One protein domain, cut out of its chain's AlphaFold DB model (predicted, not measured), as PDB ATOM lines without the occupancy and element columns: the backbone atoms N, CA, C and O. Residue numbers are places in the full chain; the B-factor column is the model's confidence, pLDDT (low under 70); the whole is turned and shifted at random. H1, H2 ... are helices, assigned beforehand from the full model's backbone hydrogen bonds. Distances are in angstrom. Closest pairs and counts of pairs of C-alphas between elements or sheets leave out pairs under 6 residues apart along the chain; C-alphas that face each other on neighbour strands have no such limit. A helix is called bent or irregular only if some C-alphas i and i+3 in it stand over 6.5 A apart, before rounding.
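AT A GLANCE: This is residues 84 to 183 of the 191 residues of an uncharacterized protein of Phreatobacter stygius (UniProt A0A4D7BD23). What is the shape at first sight? One long helix, H3, and the short H4 that follows it make one long edge of the domain, and the other short helices, with few contacts among them, lie to one side of that edge: H7 folds back near the middle of the domain and packs on residues 130 to 134 of H3. H1 and H2 pack on each other, with H2 near the early half of H3, while H5 and H6 lie apart from each other and from the other helices. What is it made of, and how tight is it? The printed part has 100 residues with seven named helices, H1 to H7 in order, and no named strand, and the class is all helix. It is only just compact, close to loose, with a radius of gyration of the C-alphas of 14.9 A and spans of 43 by 34 by 20 A.

HOW THE PARTS SIT: How do the first helices stand? H1, residues 86 to 95, touches H2, residues 101 to 110, at a steep tilt of 65 degrees, opposite ways; their closest C-alphas, of Asp 94 and Asn 105, are 7.0 A apart. H2 and H3, residues 120 to 136, are close but not clearly touching, with the C-alphas of Ala 103 and Tyr 123 closest at 6.6 A. What touches H3? H7, residues 175 to 181, touches residues 130 to 134 of H3 alone, at a steep tilt of 50 degrees, opposite ways; the closest C-alphas are those of Gly 134 and Ser 175, 5.4 A apart. H3 and H4, residues 138 to 144, meet only through their link. Which helices stay apart? H5, residues 149 to 152, and H6, residues 160 to 166, are apart from each other and from the other helices. Are the helix backbones complete? Each O i to N i+4 pair is within hydrogen-bond range in H1, H4 and H7, against 12 of 13 in H3, 3 of 6 in H2 and 1 of 3 in H6, where 3 of 4 O i to N i+3 pairs are within range; H5 is too short for an O i to N i+4 pair.

IN THESE COORDINATES: Where do the helices begin and end? H1 begins at C-alpha 86, (-12.553, -5.210, -25.607), and H7 ends at C-alpha 181, (-8.581, -12.487, -46.005). How long are they? From first to last C-alpha, H1 is 14.3 A, H2 14.6 A, H3 24.6 A, H4 9.8 A, H5 5.0 A, H6 9.8 A and H7 9.9 A. Which are irregular? H2 is, with C-alphas 105 and 108 7.1 A apart, and so is H6, with C-alphas 161 and 164 7.2 A apart.

THE WHOLE: How large is it? The two C-alphas farthest apart, of Asn 118 and His 153, are 43.7 A apart. Is it cut, and are links long? The printed part has no cut, and no link is long. Where is confidence low? Residues 174 to 183 are under 70, and the mean pLDDT of H7 is 50, against 86.6 for the printed part.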
ATOM      1  N   GLY A  84     -14.841 -11.335 -22.152       87.00
ATOM      2  CA  GLY A  84     -15.284 -10.044 -21.604       87.00
ATOM      3  C   GLY A  84     -14.389  -8.836 -21.926       87.00
ATOM      4  O   GLY A  84     -14.806  -7.704 -21.692       87.00
ATOM      5  N   SER A  85     -13.204  -9.036 -22.510       92.94
ATOM      6  CA  SER A  85     -12.318  -7.939 -22.925       92.94
ATOM      7  C   SER A  85     -12.860  -7.147 -24.125       92.94
ATOM      8  O   SER A  85     -13.716  -7.609 -24.883       92.94
ATOM      9  N   ALA A  86     -12.282  -5.969 -24.382       93.75
ATOM     10  CA  ALA A  86     -12.553  -5.210 -25.607       93.75
ATOM     11  C   ALA A  86     -12.206  -6.009 -26.880       93.75
ATOM     12  O   ALA A  86     -12.924  -5.938 -27.880       93.75
ATOM     13  N   ARG A  87     -11.141  -6.826 -26.833       89.88
ATOM     14  CA  ARG A  87     -10.755  -7.697 -27.950       89.88
ATOM     15  C   ARG A  87     -11.804  -8.776 -28.212       89.88
ATOM     16  O   ARG A  87     -12.066  -9.077 -29.379       89.88
ATOM     17  N   TRP A  88     -12.410  -9.321 -27.158       88.38
ATOM     18  CA  TRP A  88     -13.511 -10.280 -27.255       88.38
ATOM     19  C   TRP A  88     -14.760  -9.648 -27.853       88.38
ATOM     20  O   TRP A  88     -15.324 -10.194 -28.792       88.38
ATOM     21  N   GLN A  89     -15.144  -8.452 -27.406       90.81
ATOM     22  CA  GLN A  89     -16.274  -7.725 -27.995       90.81
ATOM     23  C   GLN A  89     -16.061  -7.419 -29.483       90.81
ATOM     24  O   GLN A  89     -17.005  -7.475 -30.267       90.81
ATOM     25  N   GLN A  90     -14.825  -7.119 -29.892       90.50
ATOM     26  CA  GLN A  90     -14.499  -7.007 -31.312       90.50
ATOM     27  C   GLN A  90     -14.656  -8.352 -32.035       90.50
ATOM     28  O   GLN A  90     -15.244  -8.377 -33.107       90.50
ATOM     29  N   ALA A  91     -14.197  -9.462 -31.447       89.88
ATOM     30  CA  ALA A  91     -14.369 -10.792 -32.038       89.88
ATOM     31  C   ALA A  91     -15.850 -11.167 -32.225       89.88
ATOM     32  O   ALA A  91     -16.191 -11.737 -33.253       89.88
ATOM     33  N   VAL A  92     -16.726 -10.796 -31.283       89.50
ATOM     34  CA  VAL A  92     -18.185 -10.963 -31.421       89.50
ATOM     35  C   VAL A  92     -18.704 -10.219 -32.656       89.50
ATOM     36  O   VAL A  92     -19.419 -10.802 -33.461       89.50
ATOM     37  N   ARG A  93     -18.310  -8.951 -32.847       90.62
ATOM     38  CA  ARG A  93     -18.714  -8.159 -34.026       90.62
ATOM     39  C   ARG A  93     -18.125  -8.681 -35.334       90.62
ATOM     40  O   ARG A  93     -18.773  -8.586 -36.370       90.62
ATOM     41  N   ASP A  94     -16.903  -9.206 -35.293       89.31
ATOM     42  CA  ASP A  94     -16.241  -9.807 -36.455       89.31
ATOM     43  C   ASP A  94     -16.890 -11.153 -36.846       89.31
ATOM     44  O   ASP A  94     -16.819 -11.547 -38.008       89.31
ATOM     45  N   ALA A  95     -17.504 -11.862 -35.891       88.25
ATOM     46  CA  ALA A  95     -18.151 -13.157 -36.103       88.25
ATOM     47  C   ALA A  95     -19.584 -13.056 -36.654       88.25
ATOM     48  O   ALA A  95     -20.091 -14.045 -37.176       88.25
ATOM     49  N   GLU A  96     -20.220 -11.887 -36.567       87.56
ATOM     50  CA  GLU A  96     -21.537 -11.648 -37.155       87.56
ATOM     51  C   GLU A  96     -21.449 -11.658 -38.686       87.56
ATOM     52  O   GLU A  96     -20.714 -10.874 -39.290       87.56
ATOM     53  N   LEU A  97     -22.219 -12.548 -39.311       85.94
ATOM     54  CA  LEU A  97     -22.256 -12.728 -40.764       85.94
ATOM     55  C   LEU A  97     -23.518 -12.135 -41.401       85.94
ATOM     56  O   LEU A  97     -23.583 -12.007 -42.626       85.94
ATOM     57  N   ASN A  98     -24.497 -11.726 -40.595       87.31
ATOM     58  CA  ASN A  98     -25.679 -11.036 -41.075       87.31
ATOM     59  C   ASN A  98     -25.359  -9.572 -41.379       87.31
ATOM     60  O   ASN A  98     -24.828  -8.819 -40.562       87.31
ATOM     61  N   PHE A  99     -25.730  -9.145 -42.581       89.56
ATOM     62  CA  PHE A  99     -25.618  -7.749 -42.982       89.56
ATOM     63  C   PHE A  99     -26.575  -6.870 -42.158       89.56
ATOM     64  O   PHE A  99     -27.710  -7.284 -41.918       89.56
ATOM     65  N   PRO A 100     -26.139  -5.669 -41.731       92.69
ATOM     66  CA  PRO A 100     -25.033  -4.889 -42.302       92.69
ATOM     67  C   PRO A 100     -23.644  -5.116 -41.677       92.69
ATOM     68  O   PRO A 100     -22.661  -4.640 -42.245       92.69
ATOM     69  N   GLN A 101     -23.526  -5.856 -40.570       91.38
ATOM     70  CA  GLN A 101     -22.304  -5.882 -39.752       91.38
ATOM     71  C   GLN A 101     -21.023  -6.267 -40.526       91.38
ATOM     72  O   GLN A 101     -20.033  -5.537 -40.404       91.38
ATOM     73  N   PRO A 102     -21.001  -7.309 -41.392       90.44
ATOM     74  CA  PRO A 102     -19.846  -7.593 -42.236       90.44
ATOM     75  C   PRO A 102     -19.392  -6.412 -43.084       90.44
ATOM     76  O   PRO A 102     -18.193  -6.220 -43.218       90.44
ATOM     77  N   ALA A 103     -20.306  -5.625 -43.658       92.56
ATOM     78  CA  ALA A 103     -19.950  -4.461 -44.468       92.56
ATOM     79  C   ALA A 103     -19.375  -3.335 -43.601       92.56
ATOM     80  O   ALA A 103     -18.316  -2.782 -43.908       92.56
ATOM     81  N   GLU A 104     -20.028  -3.052 -42.475       91.94
ATOM     82  CA  GLU A 104     -19.616  -2.001 -41.545       91.94
ATOM     83  C   GLU A 104     -18.214  -2.236 -40.976       91.94
ATOM     84  O   GLU A 104     -17.430  -1.289 -40.857       91.94
ATOM     85  N   ASN A 105     -17.854  -3.498 -40.721       91.69
ATOM     86  CA  ASN A 105     -16.531  -3.892 -40.230       91.69
ATOM     87  C   ASN A 105     -15.377  -3.465 -41.168       91.69
ATOM     88  O   ASN A 105     -14.235  -3.346 -40.713       91.69
ATOM     89  N   PHE A 106     -15.645  -3.208 -42.457       91.69
ATOM     90  CA  PHE A 106     -14.652  -2.721 -43.426       91.69
ATOM     91  C   PHE A 106     -14.695  -1.208 -43.665       91.69
ATOM     92  O   PHE A 106     -13.721  -0.663 -44.189       91.69
ATOM     93  N   SER A 107     -15.757  -0.509 -43.251       93.62
ATOM     94  CA  SER A 107     -15.933   0.929 -43.511       93.62
ATOM     95  C   SER A 107     -14.760   1.774 -43.003       93.62
ATOM     96  O   SER A 107     -14.241   2.623 -43.724       93.62
ATOM     97  N   CYS A 108     -14.274   1.498 -41.785       91.81
ATOM     98  CA  CYS A 108     -13.141   2.221 -41.194       91.81
ATOM     99  C   CYS A 108     -11.856   2.068 -42.029       91.81
ATOM    100  O   CYS A 108     -11.176   3.051 -42.310       91.81
ATOM    101  N   ALA A 109     -11.551   0.847 -42.481       92.19
ATOM    102  CA  ALA A 109     -10.363   0.580 -43.289       92.19
ATOM    103  C   ALA A 109     -10.463   1.178 -44.703       92.19
ATOM    104  O   ALA A 109      -9.453   1.584 -45.271       92.19
ATOM    105  N   MET A 110     -11.673   1.238 -45.261       92.44
ATOM    106  CA  MET A 110     -11.936   1.796 -46.590       92.44
ATOM    107  C   MET A 110     -12.071   3.325 -46.594       92.44
ATOM    108  O   MET A 110     -12.042   3.932 -47.663       92.44
ATOM    109  N   GLY A 111     -12.233   3.954 -45.426       94.75
ATOM    110  CA  GLY A 111     -12.430   5.401 -45.299       94.75
ATOM    111  C   GLY A 111     -13.773   5.907 -45.841       94.75
ATOM    112  O   GLY A 111     -13.950   7.112 -46.001       94.75
ATOM    113  N   ILE A 112     -14.713   5.005 -46.134       95.19
ATOM    114  CA  ILE A 112     -16.058   5.309 -46.636       95.19
ATOM    115  C   ILE A 112     -17.085   4.448 -45.900       95.19
ATOM    116  O   ILE A 112     -16.779   3.328 -45.495       95.19
ATOM    117  N   ALA A 113     -18.310   4.951 -45.742       95.38
ATOM    118  CA  ALA A 113     -19.410   4.144 -45.224       95.38
ATOM    119  C   ALA A 113     -19.800   3.079 -46.256       95.38
ATOM    120  O   ALA A 113     -20.085   3.425 -47.403       95.38
ATOM    121  N   ILE A 114     -19.799   1.805 -45.857       95.75
ATOM    122  CA  ILE A 114     -20.262   0.701 -46.697       95.75
ATOM    123  C   ILE A 114     -21.660   0.280 -46.257       95.75
ATOM    124  O   ILE A 114     -21.828  -0.549 -45.367       95.75
ATOM    125  N   ASP A 115     -22.669   0.842 -46.909       94.94
ATOM    126  CA  ASP A 115     -24.074   0.556 -46.636       94.94
ATOM    127  C   ASP A 115     -24.929   0.585 -47.914       94.94
ATOM    128  O   ASP A 115     -24.470   0.959 -49.004       94.94
ATOM    129  N   GLU A 116     -26.184   0.153 -47.775       94.94
ATOM    130  CA  GLU A 116     -27.149   0.044 -48.871       94.94
ATOM    131  C   GLU A 116     -27.503   1.399 -49.504       94.94
ATOM    132  O   GLU A 116     -27.799   1.459 -50.695       94.94
ATOM    133  N   LYS A 117     -27.436   2.495 -48.744       95.69
ATOM    134  CA  LYS A 117     -27.836   3.829 -49.204       95.69
ATOM    135  C   LYS A 117     -26.698   4.546 -49.925       95.69
ATOM    136  O   LYS A 117     -26.899   5.097 -51.004       95.69
ATOM    137  N   ASN A 118     -25.517   4.568 -49.319       94.69
ATOM    138  CA  ASN A 118     -24.373   5.360 -49.755       94.69
ATOM    139  C   ASN A 118     -23.502   4.597 -50.760       94.69
ATOM    140  O   ASN A 118     -22.923   5.199 -51.662       94.69
ATOM    141  N   THR A 119     -23.437   3.265 -50.647       97.12
ATOM    142  CA  THR A 119     -22.602   2.410 -51.507       97.12
ATOM    143  C   THR A 119     -23.339   1.148 -51.992       97.12
ATOM    144  O   THR A 119     -22.825   0.033 -51.860       97.12
ATOM    145  N   PRO A 120     -24.523   1.269 -52.622       96.81
ATOM    146  CA  PRO A 120     -25.404   0.133 -52.923       96.81
ATOM    147  C   PRO A 120     -24.746  -0.976 -53.754       96.81
ATOM    148  O   PRO A 120     -25.059  -2.159 -53.594       96.81
ATOM    149  N   ARG A 121     -23.837  -0.618 -54.669       97.38
ATOM    150  CA  ARG A 121     -23.125  -1.588 -55.517       97.38
ATOM    151  C   ARG A 121     -22.091  -2.382 -54.723       97.38
ATOM    152  O   ARG A 121     -22.045  -3.598 -54.868       97.38
ATOM    153  N   LEU A 122     -21.308  -1.709 -53.878       96.38
ATOM    154  CA  LEU A 122     -20.304  -2.351 -53.028       96.38
ATOM    155  C   LEU A 122     -20.971  -3.216 -51.955       96.38
ATOM    156  O   LEU A 122     -20.584  -4.364 -51.768       96.38
ATOM    157  N   TYR A 123     -22.030  -2.708 -51.327       95.94
ATOM    158  CA  TYR A 123     -22.807  -3.454 -50.344       95.94
ATOM    159  C   TYR A 123     -23.366  -4.761 -50.932       95.94
ATOM    160  O   TYR A 123     -23.153  -5.839 -50.380       95.94
ATOM    161  N   ASN A 124     -24.001  -4.704 -52.110       95.62
ATOM    162  CA  ASN A 124     -24.510  -5.908 -52.776       95.62
ATOM    163  C   ASN A 124     -23.403  -6.851 -53.267       95.62
ATOM    164  O   ASN A 124     -23.588  -8.068 -53.222       95.62
ATOM    165  N   LEU A 125     -22.260  -6.311 -53.707       95.19
ATOM    166  CA  LEU A 125     -21.086  -7.114 -54.043       95.19
ATOM    167  C   LEU A 125     -20.646  -7.945 -52.837       95.19
ATOM    168  O   LEU A 125     -20.531  -9.162 -52.953       95.19
ATOM    169  N   MET A 126     -20.471  -7.314 -51.674       93.81
ATOM    170  CA  MET A 126     -20.049  -8.000 -50.451       93.81
ATOM    171  C   MET A 126     -21.049  -9.074 -50.016       93.81
ATOM    172  O   MET A 126     -20.634 -10.180 -49.673       93.81
ATOM    173  N   ARG A 127     -22.359  -8.790 -50.094       92.69
ATOM    174  CA  ARG A 127     -23.415  -9.758 -49.747       92.69
ATOM    175  C   ARG A 127     -23.341 -11.037 -50.567       92.69
ATOM    176  O   ARG A 127     -23.429 -12.124 -50.010       92.69
ATOM    177  N   LYS A 128     -23.194 -10.909 -51.885       93.00
ATOM    178  CA  LYS A 128     -23.144 -12.063 -52.792       93.00
ATOM    179  C   LYS A 128     -21.799 -12.782 -52.710       93.00
ATOM    180  O   LYS A 128     -21.758 -14.006 -52.715       93.00
ATOM    181  N   MET A 129     -20.706 -12.032 -52.579       91.56
ATOM    182  CA  MET A 129     -19.371 -12.616 -52.493       91.56
ATOM    183  C   MET A 129     -19.165 -13.416 -51.200       91.56
ATOM    184  O   MET A 129     -18.468 -14.427 -51.227       91.56
ATOM    185  N   LEU A 130     -19.783 -13.011 -50.080       89.94
ATOM    186  CA  LEU A 130     -19.732 -13.784 -48.834       89.94
ATOM    187  C   LEU A 130     -20.241 -15.220 -49.042       89.94
ATOM    188  O   LEU A 130     -19.626 -16.163 -48.552       89.94
ATOM    189  N   THR A 131     -21.307 -15.383 -49.826       89.12
ATOM    190  CA  THR A 131     -21.870 -16.690 -50.186       89.12
ATOM    191  C   THR A 131     -20.918 -17.515 -51.037       89.12
ATOM    192  O   THR A 131     -20.648 -18.659 -50.687       89.12
ATOM    193  N   ASP A 132     -20.370 -16.944 -52.116       89.75
ATOM    194  CA  ASP A 132     -19.418 -17.659 -52.981       89.75
ATOM    195  C   ASP A 132     -18.207 -18.147 -52.173       89.75
ATOM    196  O   ASP A 132     -17.798 -19.308 -52.261       89.75
ATOM    197  N   VAL A 133     -17.657 -17.276 -51.319       87.31
ATOM    198  CA  VAL A 133     -16.511 -17.627 -50.478       87.31
ATOM    199  C   VAL A 133     -16.883 -18.680 -49.438       87.31
ATOM    200  O   VAL A 133     -16.138 -19.647 -49.271       87.31
ATOM    201  N   GLY A 134     -18.031 -18.544 -48.773       87.12
ATOM    202  CA  GLY A 134     -18.523 -19.538 -47.822       87.12
ATOM    203  C   GLY A 134     -18.641 -20.919 -48.467       87.12
ATOM    204  O   GLY A 134     -18.008 -21.875 -48.007       87.12
ATOM    205  N   LEU A 135     -19.364 -21.000 -49.585       87.19
ATOM    206  CA  LEU A 135     -19.643 -22.244 -50.303       87.19
ATOM    207  C   LEU A 135     -18.389 -22.897 -50.903       87.19
ATOM    208  O   LEU A 135     -18.314 -24.126 -50.947       87.19
ATOM    209  N   SER A 136     -17.365 -22.118 -51.278       88.62
ATOM    210  CA  SER A 136     -16.100 -22.655 -51.822       88.62
ATOM    211  C   SER A 136     -15.373 -23.616 -50.867       88.62
ATOM    212  O   SER A 136     -14.597 -24.480 -51.279       88.62
ATOM    213  N   THR A 137     -15.654 -23.517 -49.566       86.88
ATOM    214  CA  THR A 137     -14.999 -24.334 -48.536       86.88
ATOM    215  C   THR A 137     -15.663 -25.685 -48.276       86.88
ATOM    216  O   THR A 137     -15.064 -26.549 -47.625       86.88
ATOM    217  N   TYR A 138     -16.889 -25.898 -48.769       87.00
ATOM    218  CA  TYR A 138     -17.708 -27.035 -48.344       87.00
ATOM    219  C   TYR A 138     -17.226 -28.387 -48.871       87.00
ATOM    220  O   TYR A 138     -17.483 -29.398 -48.223       87.00
ATOM    221  N   GLY A 139     -16.463 -28.425 -49.970       87.19
ATOM    222  CA  GLY A 139     -15.851 -29.665 -50.465       87.19
ATOM    223  C   GLY A 139     -15.012 -30.365 -49.387       87.19
ATOM    224  O   GLY A 139     -15.250 -31.528 -49.057       87.19
ATOM    225  N   VAL A 140     -14.081 -29.634 -48.764       89.06
ATOM    226  CA  VAL A 140     -13.252 -30.162 -47.664       89.06
ATOM    227  C   VAL A 140     -14.038 -30.293 -46.366       89.06
ATOM    228  O   VAL A 140     -13.917 -31.327 -45.707       89.06
ATOM    229  N   LYS A 141     -14.859 -29.298 -45.994       88.38
ATOM    230  CA  LYS A 141     -15.633 -29.350 -44.738       88.38
ATOM    231  C   LYS A 141     -16.499 -30.598 -44.669       88.38
ATOM    232  O   LYS A 141     -16.466 -31.297 -43.659       88.38
ATOM    233  N   ASN A 142     -17.219 -30.910 -45.743       89.06
ATOM    234  CA  ASN A 142     -18.116 -32.063 -45.806       89.06
ATOM    235  C   ASN A 142     -17.354 -33.389 -45.808       89.06
ATOM    236  O   ASN A 142     -17.834 -34.365 -45.243       89.06
ATOM    237  N   LYS A 143     -16.154 -33.427 -46.398       89.38
ATOM    238  CA  LYS A 143     -15.334 -34.644 -46.434       89.38
ATOM    239  C   LYS A 143     -14.617 -34.922 -45.113       89.38
ATOM    240  O   LYS A 143     -14.539 -36.072 -44.698       89.38
ATOM    241  N   VAL A 144     -14.039 -33.894 -44.490       88.81
ATOM    242  CA  VAL A 144     -13.154 -34.049 -43.324       88.81
ATOM    243  C   VAL A 144     -13.924 -33.953 -42.012       88.81
ATOM    244  O   VAL A 144     -13.540 -34.611 -41.051       88.81
ATOM    245  N   GLN A 145     -14.978 -33.129 -41.947       90.62
ATOM    246  CA  GLN A 145     -15.832 -32.955 -40.759       90.62
ATOM    247  C   GLN A 145     -15.034 -32.811 -39.447       90.62
ATOM    248  O   GLN A 145     -15.398 -33.349 -38.404       90.62
ATOM    249  N   ARG A 146     -13.910 -32.075 -39.488       92.06
ATOM    250  CA  ARG A 146     -13.036 -31.889 -38.317       92.06
ATOM    251  C   ARG A 146     -13.832 -31.236 -37.185       92.06
ATOM    252  O   ARG A 146     -14.309 -30.112 -37.350       92.06
ATOM    253  N   THR A 147     -13.889 -31.883 -36.026       92.94
ATOM    254  CA  THR A 147     -14.544 -31.360 -34.818       92.94
ATOM    255  C   THR A 147     -14.008 -29.980 -34.433       92.94
ATOM    256  O   THR A 147     -12.795 -29.762 -34.415       92.94
ATOM    257  N   ARG A 148     -14.906 -29.043 -34.114       92.44
ATOM    258  CA  ARG A 148     -14.541 -27.680 -33.698       92.44
ATOM    259  C   ARG A 148     -13.921 -27.648 -32.294       92.44
ATOM    260  O   ARG A 148     -14.304 -28.467 -31.459       92.44
ATOM    261  N   PRO A 149     -13.035 -26.677 -31.996       92.19
ATOM    262  CA  PRO A 149     -12.365 -26.601 -30.697       92.19
ATOM    263  C   PRO A 149     -13.323 -26.539 -29.501       92.19
ATOM    264  O   PRO A 149     -13.176 -27.329 -28.576       92.19
ATOM    265  N   PHE A 150     -14.357 -25.690 -29.554       92.12
ATOM    266  CA  PHE A 150     -15.321 -25.556 -28.452       92.12
ATOM    267  C   PHE A 150     -16.101 -26.855 -28.181       92.12
ATOM    268  O   PHE A 150     -16.469 -27.148 -27.049       92.12
ATOM    269  N   VAL A 151     -16.296 -27.689 -29.210       94.12
ATOM    270  CA  VAL A 151     -16.908 -29.015 -29.059       94.12
ATOM    271  C   VAL A 151     -15.923 -29.992 -28.424       94.12
ATOM    272  O   VAL A 151     -16.295 -30.699 -27.494       94.12
ATOM    273  N   ARG A 152     -14.668 -30.016 -28.900       92.69
ATOM    274  CA  ARG A 152     -13.605 -30.895 -28.378       92.69
ATOM    275  C   ARG A 152     -13.323 -30.634 -26.894       92.69
ATOM    276  O   ARG A 152     -13.097 -31.587 -26.158       92.69
ATOM    277  N   HIS A 153     -13.353 -29.370 -26.475       92.31
ATOM    278  CA  HIS A 153     -13.015 -28.948 -25.108       92.31
ATOM    279  C   HIS A 153     -14.232 -28.678 -24.216       92.31
ATOM    280  O   HIS A 153     -14.058 -28.296 -23.064       92.31
ATOM    281  N   ALA A 154     -15.453 -28.891 -24.720       92.19
ATOM    282  CA  ALA A 154     -16.699 -28.562 -24.018       92.19
ATOM    283  C   ALA A 154     -16.732 -27.109 -23.492       92.19
ATOM    284  O   ALA A 154     -17.222 -26.826 -22.400       92.19
ATOM    285  N   GLU A 155     -16.200 -26.189 -24.296       88.81
ATOM    286  CA  GLU A 155     -16.155 -24.751 -24.030       88.81
ATOM    287  C   GLU A 155     -17.310 -24.037 -24.758       88.81
ATOM    288  O   GLU A 155     -17.932 -24.590 -25.670       88.81
ATOM    289  N   GLY A 156     -17.587 -22.792 -24.364       87.94
ATOM    290  CA  GLY A 156     -18.477 -21.892 -25.102       87.94
ATOM    291  C   GLY A 156     -17.729 -21.054 -26.140       87.94
ATOM    292  O   GLY A 156     -16.501 -20.956 -26.130       87.94
ATOM    293  N   THR A 157     -18.479 -20.415 -27.031       90.12
ATOM    294  CA  THR A 157     -17.950 -19.495 -28.048       90.12
ATOM    295  C   THR A 157     -18.307 -18.036 -27.751       90.12
ATOM    296  O   THR A 157     -19.085 -17.721 -26.851       90.12
ATOM    297  N   CYS A 158     -17.748 -17.113 -28.537       88.25
ATOM    298  CA  CYS A 158     -18.169 -15.712 -28.539       88.25
ATOM    299  C   CYS A 158     -19.535 -15.487 -29.212       88.25
ATOM    300  O   CYS A 158     -20.103 -14.411 -29.048       88.25
ATOM    301  N   THR A 159     -20.084 -16.482 -29.917       88.12
ATOM    302  CA  THR A 159     -21.416 -16.429 -30.537       88.12
ATOM    303  C   THR A 159     -22.265 -17.647 -30.141       88.12
ATOM    304  O   THR A 159     -22.539 -18.523 -30.962       88.12
ATOM    305  N   PRO A 160     -22.740 -17.721 -28.879       89.56
ATOM    306  CA  PRO A 160     -23.480 -18.886 -28.382       89.56
ATOM    307  C   PRO A 160     -24.713 -19.265 -29.219       89.56
ATOM    308  O   PRO A 160     -25.069 -20.438 -29.292       89.56
ATOM    309  N   GLY A 161     -25.348 -18.284 -29.875       88.62
ATOM    310  CA  GLY A 161     -26.504 -18.502 -30.751       88.62
ATOM    311  C   GLY A 161     -26.208 -19.368 -31.981       88.62
ATOM    312  O   GLY A 161     -27.098 -20.076 -32.447       88.62
ATOM    313  N   ASP A 162     -24.959 -19.389 -32.452       86.38
ATOM    314  CA  ASP A 162     -24.559 -20.139 -33.647       86.38
ATOM    315  C   ASP A 162     -24.071 -21.555 -33.319       86.38
ATOM    316  O   ASP A 162     -23.914 -22.390 -34.211       86.38
ATOM    317  N   GLU A 163     -23.818 -21.867 -32.044       89.44
ATOM    318  CA  GLU A 163     -23.159 -23.116 -31.648       89.44
ATOM    319  C   GLU A 163     -23.892 -24.369 -32.119       89.44
ATOM    320  O   GLU A 163     -23.244 -25.348 -32.493       89.44
ATOM    321  N   ALA A 164     -25.228 -24.350 -32.119       91.12
ATOM    322  CA  ALA A 164     -26.038 -25.479 -32.571       91.12
ATOM    323  C   ALA A 164     -25.720 -25.851 -34.027       91.12
ATOM    324  O   ALA A 164     -25.533 -27.025 -34.341       91.12
ATOM    325  N   ILE A 165     -25.587 -24.844 -34.888       87.06
ATOM    326  CA  ILE A 165     -25.290 -25.002 -36.313       87.06
ATOM    327  C   ILE A 165     -23.810 -25.341 -36.503       87.06
ATOM    328  O   ILE A 165     -23.448 -26.239 -37.264       87.06
ATOM    329  N   LEU A 166     -22.930 -24.666 -35.760       88.94
ATOM    330  CA  LEU A 166     -21.491 -24.885 -35.854       88.94
ATOM    331  C   LEU A 166     -21.088 -26.296 -35.402       88.94
ATOM    332  O   LEU A 166     -20.116 -26.834 -35.927       88.94
ATOM    333  N   ARG A 167     -21.826 -26.934 -34.486       91.38
ATOM    334  CA  ARG A 167     -21.587 -28.332 -34.073       91.38
ATOM    335  C   ARG A 167     -21.722 -29.332 -35.220       91.38
ATOM    336  O   ARG A 167     -21.056 -30.362 -35.182       91.38
ATOM    337  N   THR A 168     -22.544 -29.026 -36.221       89.25
ATOM    338  CA  THR A 168     -22.759 -29.868 -37.406       89.25
ATOM    339  C   THR A 168     -21.970 -29.406 -38.633       89.25
ATOM    340  O   THR A 168     -22.066 -30.032 -39.683       89.25
ATOM    341  N   ASP A 169     -21.185 -28.328 -38.523       86.81
ATOM    342  CA  ASP A 169     -20.356 -27.807 -39.613       86.81
ATOM    343  C   ASP A 169     -18.862 -28.038 -39.344       86.81
ATOM    344  O   ASP A 169     -18.321 -27.627 -38.312       86.81
ATOM    345  N   GLY A 170     -18.166 -28.646 -40.306       87.56
ATOM    346  CA  GLY A 170     -16.750 -28.989 -40.187       87.56
ATOM    347  C   GLY A 170     -15.864 -27.763 -39.935       87.56
ATOM    348  O   GLY A 170     -16.019 -26.712 -40.554       87.56
ATOM    349  N   SER A 171     -14.880 -27.887 -39.044       88.75
ATOM    350  CA  SER A 171     -13.984 -26.772 -38.688       88.75
ATOM    351  C   SER A 171     -12.912 -26.453 -39.736       88.75
ATOM    352  O   SER A 171     -12.295 -25.391 -39.655       88.75
ATOM    353  N   TYR A 172     -12.673 -27.348 -40.704       87.31
ATOM    354  CA  TYR A 172     -11.587 -27.224 -41.676       87.31
ATOM    355  C   TYR A 172     -12.085 -27.247 -43.132       87.31
ATOM    356  O   TYR A 172     -12.782 -28.193 -43.499       87.31
ATOM    357  N   PRO A 173     -11.677 -26.271 -43.966       83.06
ATOM    358  CA  PRO A 173     -11.046 -25.003 -43.582       83.06
ATOM    359  C   PRO A 173     -12.044 -24.079 -42.865       83.06
ATOM    360  O   PRO A 173     -13.261 -24.243 -42.975       83.06
ATOM    361  N   TRP A 174     -11.552 -23.075 -42.141       63.66
ATOM    362  CA  TRP A 174     -12.437 -22.059 -41.571       63.66
ATOM    363  C   TRP A 174     -12.835 -21.054 -42.667       63.66
ATOM    364  O   TRP A 174     -11.973 -20.402 -43.248       63.66
ATOM    365  N   SER A 175     -14.134 -20.932 -42.963       58.06
ATOM    366  CA  SER A 175     -14.669 -20.077 -44.039       58.06
ATOM    367  C   SER A 175     -14.617 -18.576 -43.731       58.06
ATOM    368  O   SER A 175     -14.381 -17.778 -44.635       58.06
ATOM    369  N   CYS A 176     -14.773 -18.175 -42.464       56.31
ATOM    370  CA  CYS A 176     -14.800 -16.762 -42.063       56.31
ATOM    371  C   CYS A 176     -13.454 -16.028 -42.304       56.31
ATOM    372  O   CYS A 176     -13.474 -14.947 -42.884       56.31
ATOM    373  N   PRO A 177     -12.266 -16.607 -42.032       53.56
ATOM    374  CA  PRO A 177     -10.986 -16.034 -42.428       53.56
ATOM    375  C   PRO A 177     -10.793 -15.998 -43.923       53.56
ATOM    376  O   PRO A 177     -10.125 -15.097 -44.388       53.56
ATOM    377  N   VAL A 178     -11.326 -16.950 -44.690       48.69
ATOM    378  CA  VAL A 178     -11.206 -16.896 -46.155       48.69
ATOM    379  C   VAL A 178     -12.032 -15.723 -46.688       48.69
ATOM    380  O   VAL A 178     -11.541 -14.964 -47.522       48.69
ATOM    381  N   ALA A 179     -13.230 -15.507 -46.136       45.94
ATOM    382  CA  ALA A 179     -14.044 -14.327 -46.416       45.94
ATOM    383  C   ALA A 179     -13.373 -13.037 -45.933       45.94
ATOM    384  O   ALA A 179     -13.450 -12.034 -46.616       45.94
ATOM    385  N   TRP A 180     -12.667 -13.040 -44.806       45.06
ATOM    386  CA  TRP A 180     -11.981 -11.859 -44.276       45.06
ATOM    387  C   TRP A 180     -10.656 -11.546 -44.988       45.06
ATOM    388  O   TRP A 180     -10.349 -10.387 -45.267       45.06
ATOM    389  N   CYS A 181      -9.870 -12.572 -45.317       39.41
ATOM    390  CA  CYS A 181      -8.581 -12.487 -46.005       39.41
ATOM    391  C   CYS A 181      -8.733 -12.179 -47.496       39.41
ATOM    392  O   CYS A 181      -7.817 -11.597 -48.070       39.41
ATOM    393  N   SER A 182      -9.868 -12.506 -48.128       39.12
ATOM    394  CA  SER A 182     -10.144 -12.057 -49.501       39.12
ATOM    395  C   SER A 182     -10.249 -10.528 -49.598       39.12
ATOM    396  O   SER A 182      -9.906  -9.958 -50.632       39.12
ATOM    397  N   TRP A 183     -10.633  -9.858 -48.505       33.50
ATOM    398  CA  TRP A 183     -10.740  -8.397 -48.422       33.50
ATOM    399  C   TRP A 183      -9.563  -7.712 -47.709       33.50
ATOM    400  O   TRP A 183      -9.332  -6.522 -47.923       33.50
TER     401      TRP A 183